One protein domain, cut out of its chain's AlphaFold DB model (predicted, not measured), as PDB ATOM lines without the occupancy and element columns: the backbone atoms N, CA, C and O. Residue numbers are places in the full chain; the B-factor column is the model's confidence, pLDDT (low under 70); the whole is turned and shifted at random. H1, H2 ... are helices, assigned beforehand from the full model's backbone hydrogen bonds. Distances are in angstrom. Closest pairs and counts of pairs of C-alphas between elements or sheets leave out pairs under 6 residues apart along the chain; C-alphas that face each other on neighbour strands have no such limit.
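AT A GLANCE: This is residues 194 to 260 of the 436 residues of the protein "NurA domain protein" of Pyrolobus fumarii (strain DSM 11204 / 1A) (UniProt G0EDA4). Four helices, H1 to H4, make a small up-and-down bundle, each running against the one before it, with their centres at the corners of a rough square. H1 sits between H2 and H4, and H3 closes the square on the side across from it. The printed part has 67 residues with four named helices in the order H1, H2, H3, H4 and no named strand: the class is all helix. The whole is compact, with a radius of gyration of the C-alphas of 10.4 A, and rounded, spanning 28 by 21 by 19 A.

IN THESE COORDINATES: H1, residues 194 to 210, begins at C-alpha 194 at (18.711, 38.831, -10.040) and is 24.6 A long from first to last C-alpha. H2, residues 214 to 224, is 15.1 A long. H3, residues 230 to 239, is 15.2 A long and begins at C-alpha 230 at (28.517, 46.807, -11.454). H4, residues 245 to 255, is 15.0 A long and ends at C-alpha 255 at (28.904, 38.406, -4.374).

HOW THE PARTS SIT: H1 and H2 form a helical hairpin and touch, their closest C-alphas, of Ser 205 and Ser 217, being 4.1 A apart, at a shallow tilt of 18 degrees, opposite ways. H2 and H3 form a second hairpin and touch, closest at the C-alphas of Gly 223 and Ile 232, 6.4 A apart; their shallow tilt of 33 degrees is only just short of steep. H3 and H4, a third hairpin, touch at Leu 236 and Ile 251, whose C-alphas are the closest at 6.7 A, with a shallow tilt of 20 degrees. H4 touches H1, running opposite ways at a shallow tilt of 26 degrees, with the closest C-alphas, of Glu 197 and Ile 254, 5.5 A apart. H1 and H3 are apart, and so are H2 and H4. Every O i to N i+4 pair is within hydrogen-bond range in H1, H2 and H4; in H3 it is 5 of 6.

THE WHOLE: The two C-alphas farthest apart, of Asn 212 and Gly 258, are 30.5 A apart. The printed part has no cut, and the three links between helices are tight. The mean pLDDT of the printed part is 94.5, and no printed residue is under 70.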
ATOM      1  N   SER A 194      19.341  37.530 -10.205       94.06
ATOM      2  CA  SER A 194      18.711  38.831 -10.040       94.06
ATOM      3  C   SER A 194      17.733  38.813  -8.874       94.06
ATOM      4  O   SER A 194      17.611  39.839  -8.208       94.06
ATOM      5  N   PHE A 195      17.110  37.665  -8.596       95.81
ATOM      6  CA  PHE A 195      16.184  37.505  -7.482       95.81
ATOM      7  C   PHE A 195      16.920  37.419  -6.144       95.81
ATOM      8  O   PHE A 195      16.702  38.270  -5.281       95.81
ATOM      9  N   LYS A 196      17.875  36.489  -5.997       95.81
ATOM     10  CA  LYS A 196      18.662  36.337  -4.763       95.81
ATOM     11  C   LYS A 196      19.374  37.639  -4.403       95.81
ATOM     12  O   LYS A 196      19.434  38.011  -3.240       95.81
ATOM     13  N   GLU A 197      19.928  38.348  -5.396       96.19
ATOM     14  CA  GLU A 197      20.647  39.595  -5.145       96.19
ATOM     15  C   GLU A 197      19.683  40.664  -4.629       96.19
ATOM     16  O   GLU A 197      20.056  41.394  -3.721       96.19
ATOM     17  N   ALA A 198      18.457  40.748  -5.161       96.25
ATOM     18  CA  ALA A 198      17.454  41.698  -4.684       96.25
ATOM     19  C   ALA A 198      17.053  41.406  -3.229       96.25
ATOM     20  O   ALA A 198      17.128  42.304  -2.392       96.25
ATOM     21  N   VAL A 199      16.719  40.147  -2.921       97.25
ATOM     22  CA  VAL A 199      16.322  39.709  -1.571       97.25
ATOM     23  C   VAL A 199      17.449  39.928  -0.559       97.25
ATOM     24  O   VAL A 199      17.248  40.530   0.493       97.25
ATOM     25  N   LEU A 200      18.664  39.477  -0.879       97.19
ATOM     26  CA  LEU A 200      19.796  39.568   0.040       97.19
ATOM     27  C   LEU A 200      20.275  41.010   0.247       97.19
ATOM     28  O   LEU A 200      20.744  41.333   1.336       97.19
ATOM     29  N   LEU A 201      20.173  41.882  -0.763       97.50
ATOM     30  CA  LEU A 201      20.524  43.300  -0.614       97.50
ATOM     31  C   LEU A 201      19.495  44.063   0.216       97.50
ATOM     32  O   LEU A 201      19.889  44.906   1.020       97.50
ATOM     33  N   ASP A 202      18.209  43.749   0.074       96.75
ATOM     34  CA  ASP A 202      17.172  44.301   0.948       96.75
ATOM     35  C   ASP A 202      17.396  43.876   2.413       96.75
ATOM     36  O   ASP A 202      17.424  44.720   3.313       96.75
ATOM     37  N   LEU A 203      17.692  42.592   2.649       97.00
ATOM     38  CA  LEU A 203      18.050  42.087   3.978       97.00
ATOM     39  C   LEU A 203      19.322  42.750   4.531       97.00
ATOM     40  O   LEU A 203      19.342  43.181   5.684       97.00
ATOM     41  N   LEU A 204      20.377  42.861   3.716       97.69
ATOM     42  CA  LEU A 204      21.621  43.530   4.104       97.69
ATOM     43  C   LEU A 204      21.370  44.992   4.481       97.69
ATOM     44  O   LEU A 204      21.958  45.461   5.452       97.69
ATOM     45  N   SER A 205      20.496  45.693   3.752       97.62
ATOM     46  CA  SER A 205      20.140  47.077   4.061       97.62
ATOM     47  C   SER A 205      19.512  47.201   5.450       97.62
ATOM     48  O   SER A 205      20.005  47.970   6.279       97.62
ATOM     49  N   LYS A 206      18.492  46.378   5.730       96.81
ATOM     50  CA  LYS A 206      17.769  46.353   7.012       96.81
ATOM     51  C   LYS A 206      18.685  45.984   8.182       96.81
ATOM     52  O   LYS A 206      18.655  46.622   9.231       96.81
ATOM     53  N   GLU A 207      19.527  44.965   8.019       96.31
ATOM     54  CA  GLU A 207      20.451  44.539   9.076       96.31
ATOM     55  C   GLU A 207      21.587  45.553   9.299       96.31
ATOM     56  O   GLU A 207      21.977  45.798  10.441       96.31
ATOM     57  N   ALA A 208      22.096  46.191   8.238       97.19
ATOM     58  CA  ALA A 208      23.083  47.263   8.356       97.19
ATOM     59  C   ALA A 208      22.510  48.483   9.092       97.19
ATOM     60  O   ALA A 208      23.186  49.038   9.962       97.19
ATOM     61  N   GLU A 209      21.262  48.863   8.807       97.00
ATOM     62  CA  GLU A 209      20.559  49.942   9.509       97.00
ATOM     63  C   GLU A 209      20.416  49.638  11.008       97.00
ATOM     64  O   GLU A 209      20.781  50.468  11.840       97.00
ATOM     65  N   ARG A 210      20.010  48.411  11.378       96.06
ATOM     66  CA  ARG A 210      19.914  47.984  12.792       96.06
ATOM     67  C   ARG A 210      21.241  48.071  13.548       96.06
ATOM     68  O   ARG A 210      21.233  48.246  14.766       96.06
ATOM     69  N   LEU A 211      22.367  47.943  12.848       95.56
ATOM     70  CA  LEU A 211      23.715  48.063  13.410       95.56
ATOM     71  C   LEU A 211      24.312  49.475  13.269       95.56
ATOM     72  O   LEU A 211      25.492  49.662  13.560       95.56
ATOM     73  N   ASN A 212      23.521  50.469  12.847       96.56
ATOM     74  CA  ASN A 212      23.952  51.846  12.580       96.56
ATOM     75  C   ASN A 212      25.080  51.964  11.530       96.56
ATOM     76  O   ASN A 212      25.889  52.891  11.571       96.56
ATOM     77  N   LEU A 213      25.135  51.044  10.563       96.75
ATOM     78  CA  LEU A 213      26.055  51.078   9.422       96.75
ATOM     79  C   LEU A 213      25.387  51.762   8.217       96.75
ATOM     80  O   LEU A 213      25.134  51.134   7.189       96.75
ATOM     81  N   LEU A 214      25.083  53.057   8.355       96.50
ATOM     82  CA  LEU A 214      24.244  53.808   7.406       96.50
ATOM     83  C   LEU A 214      24.779  53.797   5.964       96.50
ATOM     84  O   LEU A 214      24.013  53.569   5.034       96.50
ATOM     85  N   ASP A 215      26.089  53.960   5.768       97.50
ATOM     86  CA  ASP A 215      26.696  53.943   4.428       97.50
ATOM     87  C   ASP A 215      26.499  52.597   3.710       97.50
ATOM     88  O   ASP A 215      26.272  52.550   2.500       97.50
ATOM     89  N   LEU A 216      26.577  51.491   4.458       97.94
ATOM     90  CA  LEU A 216      26.337  50.153   3.924       97.94
ATOM     91  C   LEU A 216      24.850  49.930   3.643       97.94
ATOM     92  O   LEU A 216      24.522  49.327   2.625       97.94
ATOM     93  N   SER A 217      23.968  50.437   4.507       97.94
ATOM     94  CA  SER A 217      22.520  50.384   4.292       97.94
ATOM     95  C   SER A 217      22.127  51.106   2.997       97.94
ATOM     96  O   SER A 217      21.533  50.492   2.112       97.94
ATOM     97  N   VAL A 218      22.595  52.343   2.794       97.62
ATOM     98  CA  VAL A 218      22.356  53.117   1.559       97.62
ATOM     99  C   VAL A 218      22.937  52.416   0.327       97.62
ATOM    100  O   VAL A 218      22.303  52.366  -0.731       97.62
ATOM    101  N   LEU A 219      24.143  51.844   0.441       97.62
ATOM    102  CA  LEU A 219      24.755  51.065  -0.636       97.62
ATOM    103  C   LEU A 219      23.905  49.843  -1.009       97.62
ATOM    104  O   LEU A 219      23.705  49.576  -2.198       97.62
ATOM    105  N   ALA A 220      23.431  49.107  -0.004       97.31
ATOM    106  CA  ALA A 220      22.632  47.905  -0.174       97.31
ATOM    107  C   ALA A 220      21.248  48.230  -0.751       97.31
ATOM    108  O   ALA A 220      20.849  47.590  -1.718       97.31
ATOM    109  N   GLU A 221      20.575  49.281  -0.274       96.12
ATOM    110  CA  GLU A 221      19.300  49.761  -0.828       96.12
ATOM    111  C   GLU A 221      19.444  50.160  -2.307       96.12
ATOM    112  O   GLU A 221      18.660  49.735  -3.161       96.12
ATOM    113  N   ARG A 222      20.500  50.911  -2.648       94.69
ATOM    114  CA  ARG A 222      20.825  51.243  -4.044       94.69
ATOM    115  C   ARG A 222      21.077  49.982  -4.873       94.69
ATOM    116  O   ARG A 222      20.655  49.907  -6.025       94.69
ATOM    117  N   GLY A 223      21.758  48.990  -4.304       93.75
ATOM    118  CA  GLY A 223      22.007  47.693  -4.934       93.75
ATOM    119  C   GLY A 223      20.737  46.872  -5.154       93.75
ATOM    120  O   GLY A 223      20.580  46.246  -6.202       93.75
ATOM    121  N   ALA A 224      19.814  46.886  -4.195       93.56
ATOM    122  CA  ALA A 224      18.539  46.187  -4.299       93.56
ATOM    123  C   ALA A 224      17.730  46.718  -5.488       93.56
ATOM    124  O   ALA A 224      17.178  45.926  -6.245       93.56
ATOM    125  N   ARG A 225      17.773  48.036  -5.728       91.69
ATOM    126  CA  ARG A 225      17.051  48.712  -6.818       91.69
ATOM    127  C   ARG A 225      17.803  48.808  -8.145       91.69
ATOM    128  O   ARG A 225      17.253  49.361  -9.087       91.69
ATOM    129  N   SER A 226      19.035  48.309  -8.255       88.38
ATOM    130  CA  SER A 226      19.845  48.427  -9.479       88.38
ATOM    131  C   SER A 226      20.232  47.074 -10.069       88.38
ATOM    132  O   SER A 226      20.454  46.090  -9.361       88.38
ATOM    133  N   TYR A 227      20.329  47.028 -11.399       86.62
ATOM    134  CA  TYR A 227      20.850  45.877 -12.124       86.62
ATOM    135  C   TYR A 227      21.551  46.315 -13.422       86.62
ATOM    136  O   TYR A 227      20.994  47.124 -14.165       86.62
ATOM    137  N   PRO A 228      22.754  45.791 -13.730       87.31
ATOM    138  CA  PRO A 228      23.555  44.867 -12.926       87.31
ATOM    139  C   PRO A 228      24.203  45.590 -11.735       87.31
ATOM    140  O   PRO A 228      24.299  46.813 -11.716       87.31
ATOM    141  N   LEU A 229      24.743  44.838 -10.774       87.75
ATOM    142  CA  LEU A 229      25.377  45.444  -9.596       87.75
ATOM    143  C   LEU A 229      26.661  46.242  -9.896       87.75
ATOM    144  O   LEU A 229      27.019  47.096  -9.098       87.75
ATOM    145  N   GLY A 230      27.363  46.000 -11.012       84.81
ATOM    146  CA  GLY A 230      28.517  46.807 -11.454       84.81
ATOM    147  C   GLY A 230      29.445  47.276 -10.319       84.81
ATOM    148  O   GLY A 230      29.951  46.460  -9.546       84.81
ATOM    149  N   ARG A 231      29.597  48.602 -10.186       87.19
ATOM    150  CA  ARG A 231      30.396  49.289  -9.149       87.19
ATOM    151  C   ARG A 231      29.990  48.944  -7.707       87.19
ATOM    152  O   ARG A 231      30.840  48.908  -6.824       87.19
ATOM    153  N   ILE A 232      28.719  48.628  -7.455       93.06
ATOM    154  CA  ILE A 232      28.237  48.230  -6.123       93.06
ATOM    155  C   ILE A 232      28.933  46.947  -5.663       93.06
ATOM    156  O   ILE A 232      29.225  46.818  -4.479       93.06
ATOM    157  N   ARG A 233      29.290  46.027  -6.575       93.94
ATOM    158  CA  ARG A 233      30.049  44.820  -6.199       93.94
ATOM    159  C   ARG A 233      31.422  45.166  -5.623       93.94
ATOM    160  O   ARG A 233      31.838  44.550  -4.647       93.94
ATOM    161  N   GLU A 234      32.115  46.139  -6.211       94.56
ATOM    162  CA  GLU A 234      33.433  46.586  -5.741       94.56
ATOM    163  C   GLU A 234      33.331  47.250  -4.363       94.56
ATOM    164  O   GLU A 234      34.132  46.972  -3.469       94.56
ATOM    165  N   GLU A 235      32.298  48.070  -4.161       96.44
ATOM    166  CA  GLU A 235      32.026  48.713  -2.874       96.44
ATOM    167  C   GLU A 235      31.656  47.676  -1.792       96.44
ATOM    168  O   GLU A 235      32.187  47.732  -0.682       96.44
ATOM    169  N   LEU A 236      30.842  46.662  -2.115       96.75
ATOM    170  CA  LEU A 236      30.517  45.554  -1.203       96.75
ATOM    171  C   LEU A 236      31.753  44.717  -0.833       96.75
ATOM    172  O   LEU A 236      31.927  44.355   0.332       96.75
ATOM    173  N   LEU A 237      32.655  44.456  -1.786       95.69
ATOM    174  CA  LEU A 237      33.930  43.778  -1.517       95.69
ATOM    175  C   LEU A 237      34.796  44.555  -0.517       95.69
ATOM    176  O   LEU A 237      35.444  43.948   0.339       95.69
ATOM    177  N   ALA A 238      34.800  45.889  -0.598       95.56
ATOM    178  CA  ALA A 238      35.517  46.734   0.353       95.56
ATOM    179  C   ALA A 238      34.895  46.683   1.762       95.56
ATOM    180  O   ALA A 238      35.625  46.695   2.759       95.56
ATOM    181  N   TRP A 239      33.565  46.578   1.851       96.69
ATOM    182  CA  TRP A 239      32.836  46.426   3.114       96.69
ATOM    183  C   TRP A 239      33.029  45.065   3.774       96.69
ATOM    184  O   TRP A 239      33.077  44.997   5.000       96.69
ATOM    185  N   ARG A 240      33.223  44.000   2.990       94.06
ATOM    186  CA  ARG A 240      33.345  42.611   3.463       94.06
ATOM    187  C   ARG A 240      34.244  42.428   4.695       94.06
ATOM    188  O   ARG A 240      33.908  41.654   5.580       94.06
ATOM    189  N   LYS A 241      35.389  43.122   4.768       91.44
ATOM    190  CA  LYS A 241      36.367  42.995   5.875       91.44
ATOM    191  C   LYS A 241      36.074  43.885   7.093       91.44
ATOM    192  O   LYS A 241      36.821  43.839   8.063       91.44
ATOM    193  N   ARG A 242      35.063  44.752   7.010       94.19
ATOM    194  CA  ARG A 242      34.770  45.819   7.987       94.19
ATOM    195  C   ARG A 242      33.479  45.582   8.762       94.19
ATOM    196  O   ARG A 242      33.142  46.380   9.628       94.19
ATOM    197  N   VAL A 243      32.749  44.525   8.424       94.69
ATOM    198  CA  VAL A 243      31.440  44.217   8.994       94.69
ATOM    199  C   VAL A 243      31.519  42.992   9.905       94.69
ATOM    200  O   VAL A 243      32.435  42.180   9.758       94.69
ATOM    201  N   PRO A 244      30.568  42.824  10.837       92.75
ATOM    202  CA  PRO A 244      30.477  41.611  11.643       92.75
ATOM    203  C   PRO A 244      30.311  40.345  10.782       92.75
ATOM    204  O   PRO A 244      29.740  40.435   9.689       92.75
ATOM    205  N   PRO A 245      30.704  39.157  11.287       89.94
ATOM    206  CA  PRO A 245      30.659  37.900  10.531       89.94
ATOM    207  C   PRO A 245      29.307  37.601   9.867       89.94
ATOM    208  O   PRO A 245      29.266  37.172   8.720       89.94
ATOM    209  N   ARG A 246      28.188  37.911  10.536       88.50
ATOM    210  CA  ARG A 246      26.836  37.714   9.983       88.50
ATOM    211  C   ARG A 246      26.593  38.524   8.701       88.50
ATOM    212  O   ARG A 246      26.089  37.980   7.722       88.50
ATOM    213  N   LEU A 247      26.971  39.806   8.681       94.12
ATOM    214  CA  LEU A 247      26.856  40.647   7.481       94.12
ATOM    215  C   LEU A 247      27.882  40.259   6.416       94.12
ATOM    216  O   LEU A 247      27.606  40.373   5.225       94.12
ATOM    217  N   GLN A 248      29.055  39.779   6.836       94.44
ATOM    218  CA  GLN A 248      30.060  39.254   5.921       94.44
ATOM    219  C   GLN A 248      29.514  38.050   5.138       94.44
ATOM    220  O   GLN A 248      29.659  38.028   3.918       94.44
ATOM    221  N   SER A 249      28.828  37.108   5.798       92.06
ATOM    222  CA  SER A 249      28.168  35.979   5.126       92.06
ATOM    223  C   SER A 249      27.116  36.439   4.108       92.06
ATOM    224  O   SER A 249      27.073  35.910   3.000       92.06
ATOM    225  N   LEU A 250      26.300  37.453   4.436       95.06
ATOM    226  CA  LEU A 250      25.326  38.027   3.492       95.06
ATOM    227  C   LEU A 250      26.011  38.627   2.258       95.06
ATOM    228  O   LEU A 250      25.626  38.332   1.127       95.06
ATOM    229  N   ILE A 251      27.055  39.436   2.469       96.50
ATOM    230  CA  ILE A 251      27.856  40.020   1.387       96.50
ATOM    231  C   ILE A 251      28.464  38.917   0.511       96.50
ATOM    232  O   ILE A 251      28.431  39.026  -0.715       96.50
ATOM    233  N   ASP A 252      28.965  37.840   1.114       95.06
ATOM    234  CA  ASP A 252      29.551  36.714   0.387       95.06
ATOM    235  C   ASP A 252      28.523  36.018  -0.506       95.06
ATOM    236  O   ASP A 252      28.794  35.809  -1.688       95.06
ATOM    237  N   MET A 253      27.314  35.755  -0.002       95.00
ATOM    238  CA  MET A 253      26.231  35.169  -0.802       95.00
ATOM    239  C   MET A 253      25.759  36.088  -1.941       95.00
ATOM    240  O   MET A 253      25.450  35.609  -3.036       95.00
ATOM    241  N   ILE A 254      25.727  37.410  -1.730       96.12
ATOM    242  CA  ILE A 254      25.415  38.393  -2.789       96.12
ATOM    243  C   ILE A 254      26.494  38.354  -3.880       96.12
ATOM    244  O   ILE A 254      26.198  38.341  -5.080       96.12
ATOM    245  N   LEU A 255      27.763  38.338  -3.469       94.88
ATOM    246  CA  LEU A 255      28.904  38.406  -4.374       94.88
ATOM    247  C   LEU A 255      29.222  37.076  -5.065       94.88
ATOM    248  O   LEU A 255      29.888  37.100  -6.107       94.88
ATOM    249  N   ASP A 256      28.708  35.957  -4.562       93.50
ATOM    250  CA  ASP A 256      28.861  34.650  -5.187       93.50
ATOM    251  C   ASP A 256      28.147  34.598  -6.552       93.50
ATOM    252  O   ASP A 256      26.951  34.874  -6.697       93.50
ATOM    253  N   ILE A 257      28.927  34.284  -7.587       89.44
ATOM    254  CA  ILE A 257      28.479  34.154  -8.976       89.44
ATOM    255  C   ILE A 257      27.951  32.745  -9.272       89.44
ATOM    256  O   ILE A 257      27.109  32.590 -10.159       89.44
ATOM    257  N   GLY A 258      28.454  31.733  -8.565       91.00
ATOM    258  CA  GLY A 258      28.018  30.345  -8.672       91.00
ATOM    259  C   GLY A 258      26.690  30.102  -7.964       91.00
ATOM    260  O   GLY A 258      25.892  29.314  -8.459       91.00
ATOM    261  N   TYR A 259      26.414  30.830  -6.880       93.69
ATOM    262  CA  TYR A 259      25.136  30.746  -6.176       93.69
ATOM    263  C   TYR A 259      24.023  31.418  -6.993       93.69
ATOM    264  O   TYR A 259      24.083  32.626  -7.223       93.69
ATOM    265  N   ARG A 260      23.056  30.647  -7.504       94.44
ATOM    266  CA  ARG A 260      21.980  31.101  -8.413       94.44
ATOM    267  C   ARG A 260      20.649  31.263  -7.689       94.44
ATOM    268  O   ARG A 260      20.512  30.815  -6.560       94.44
TER     269      ARG A 260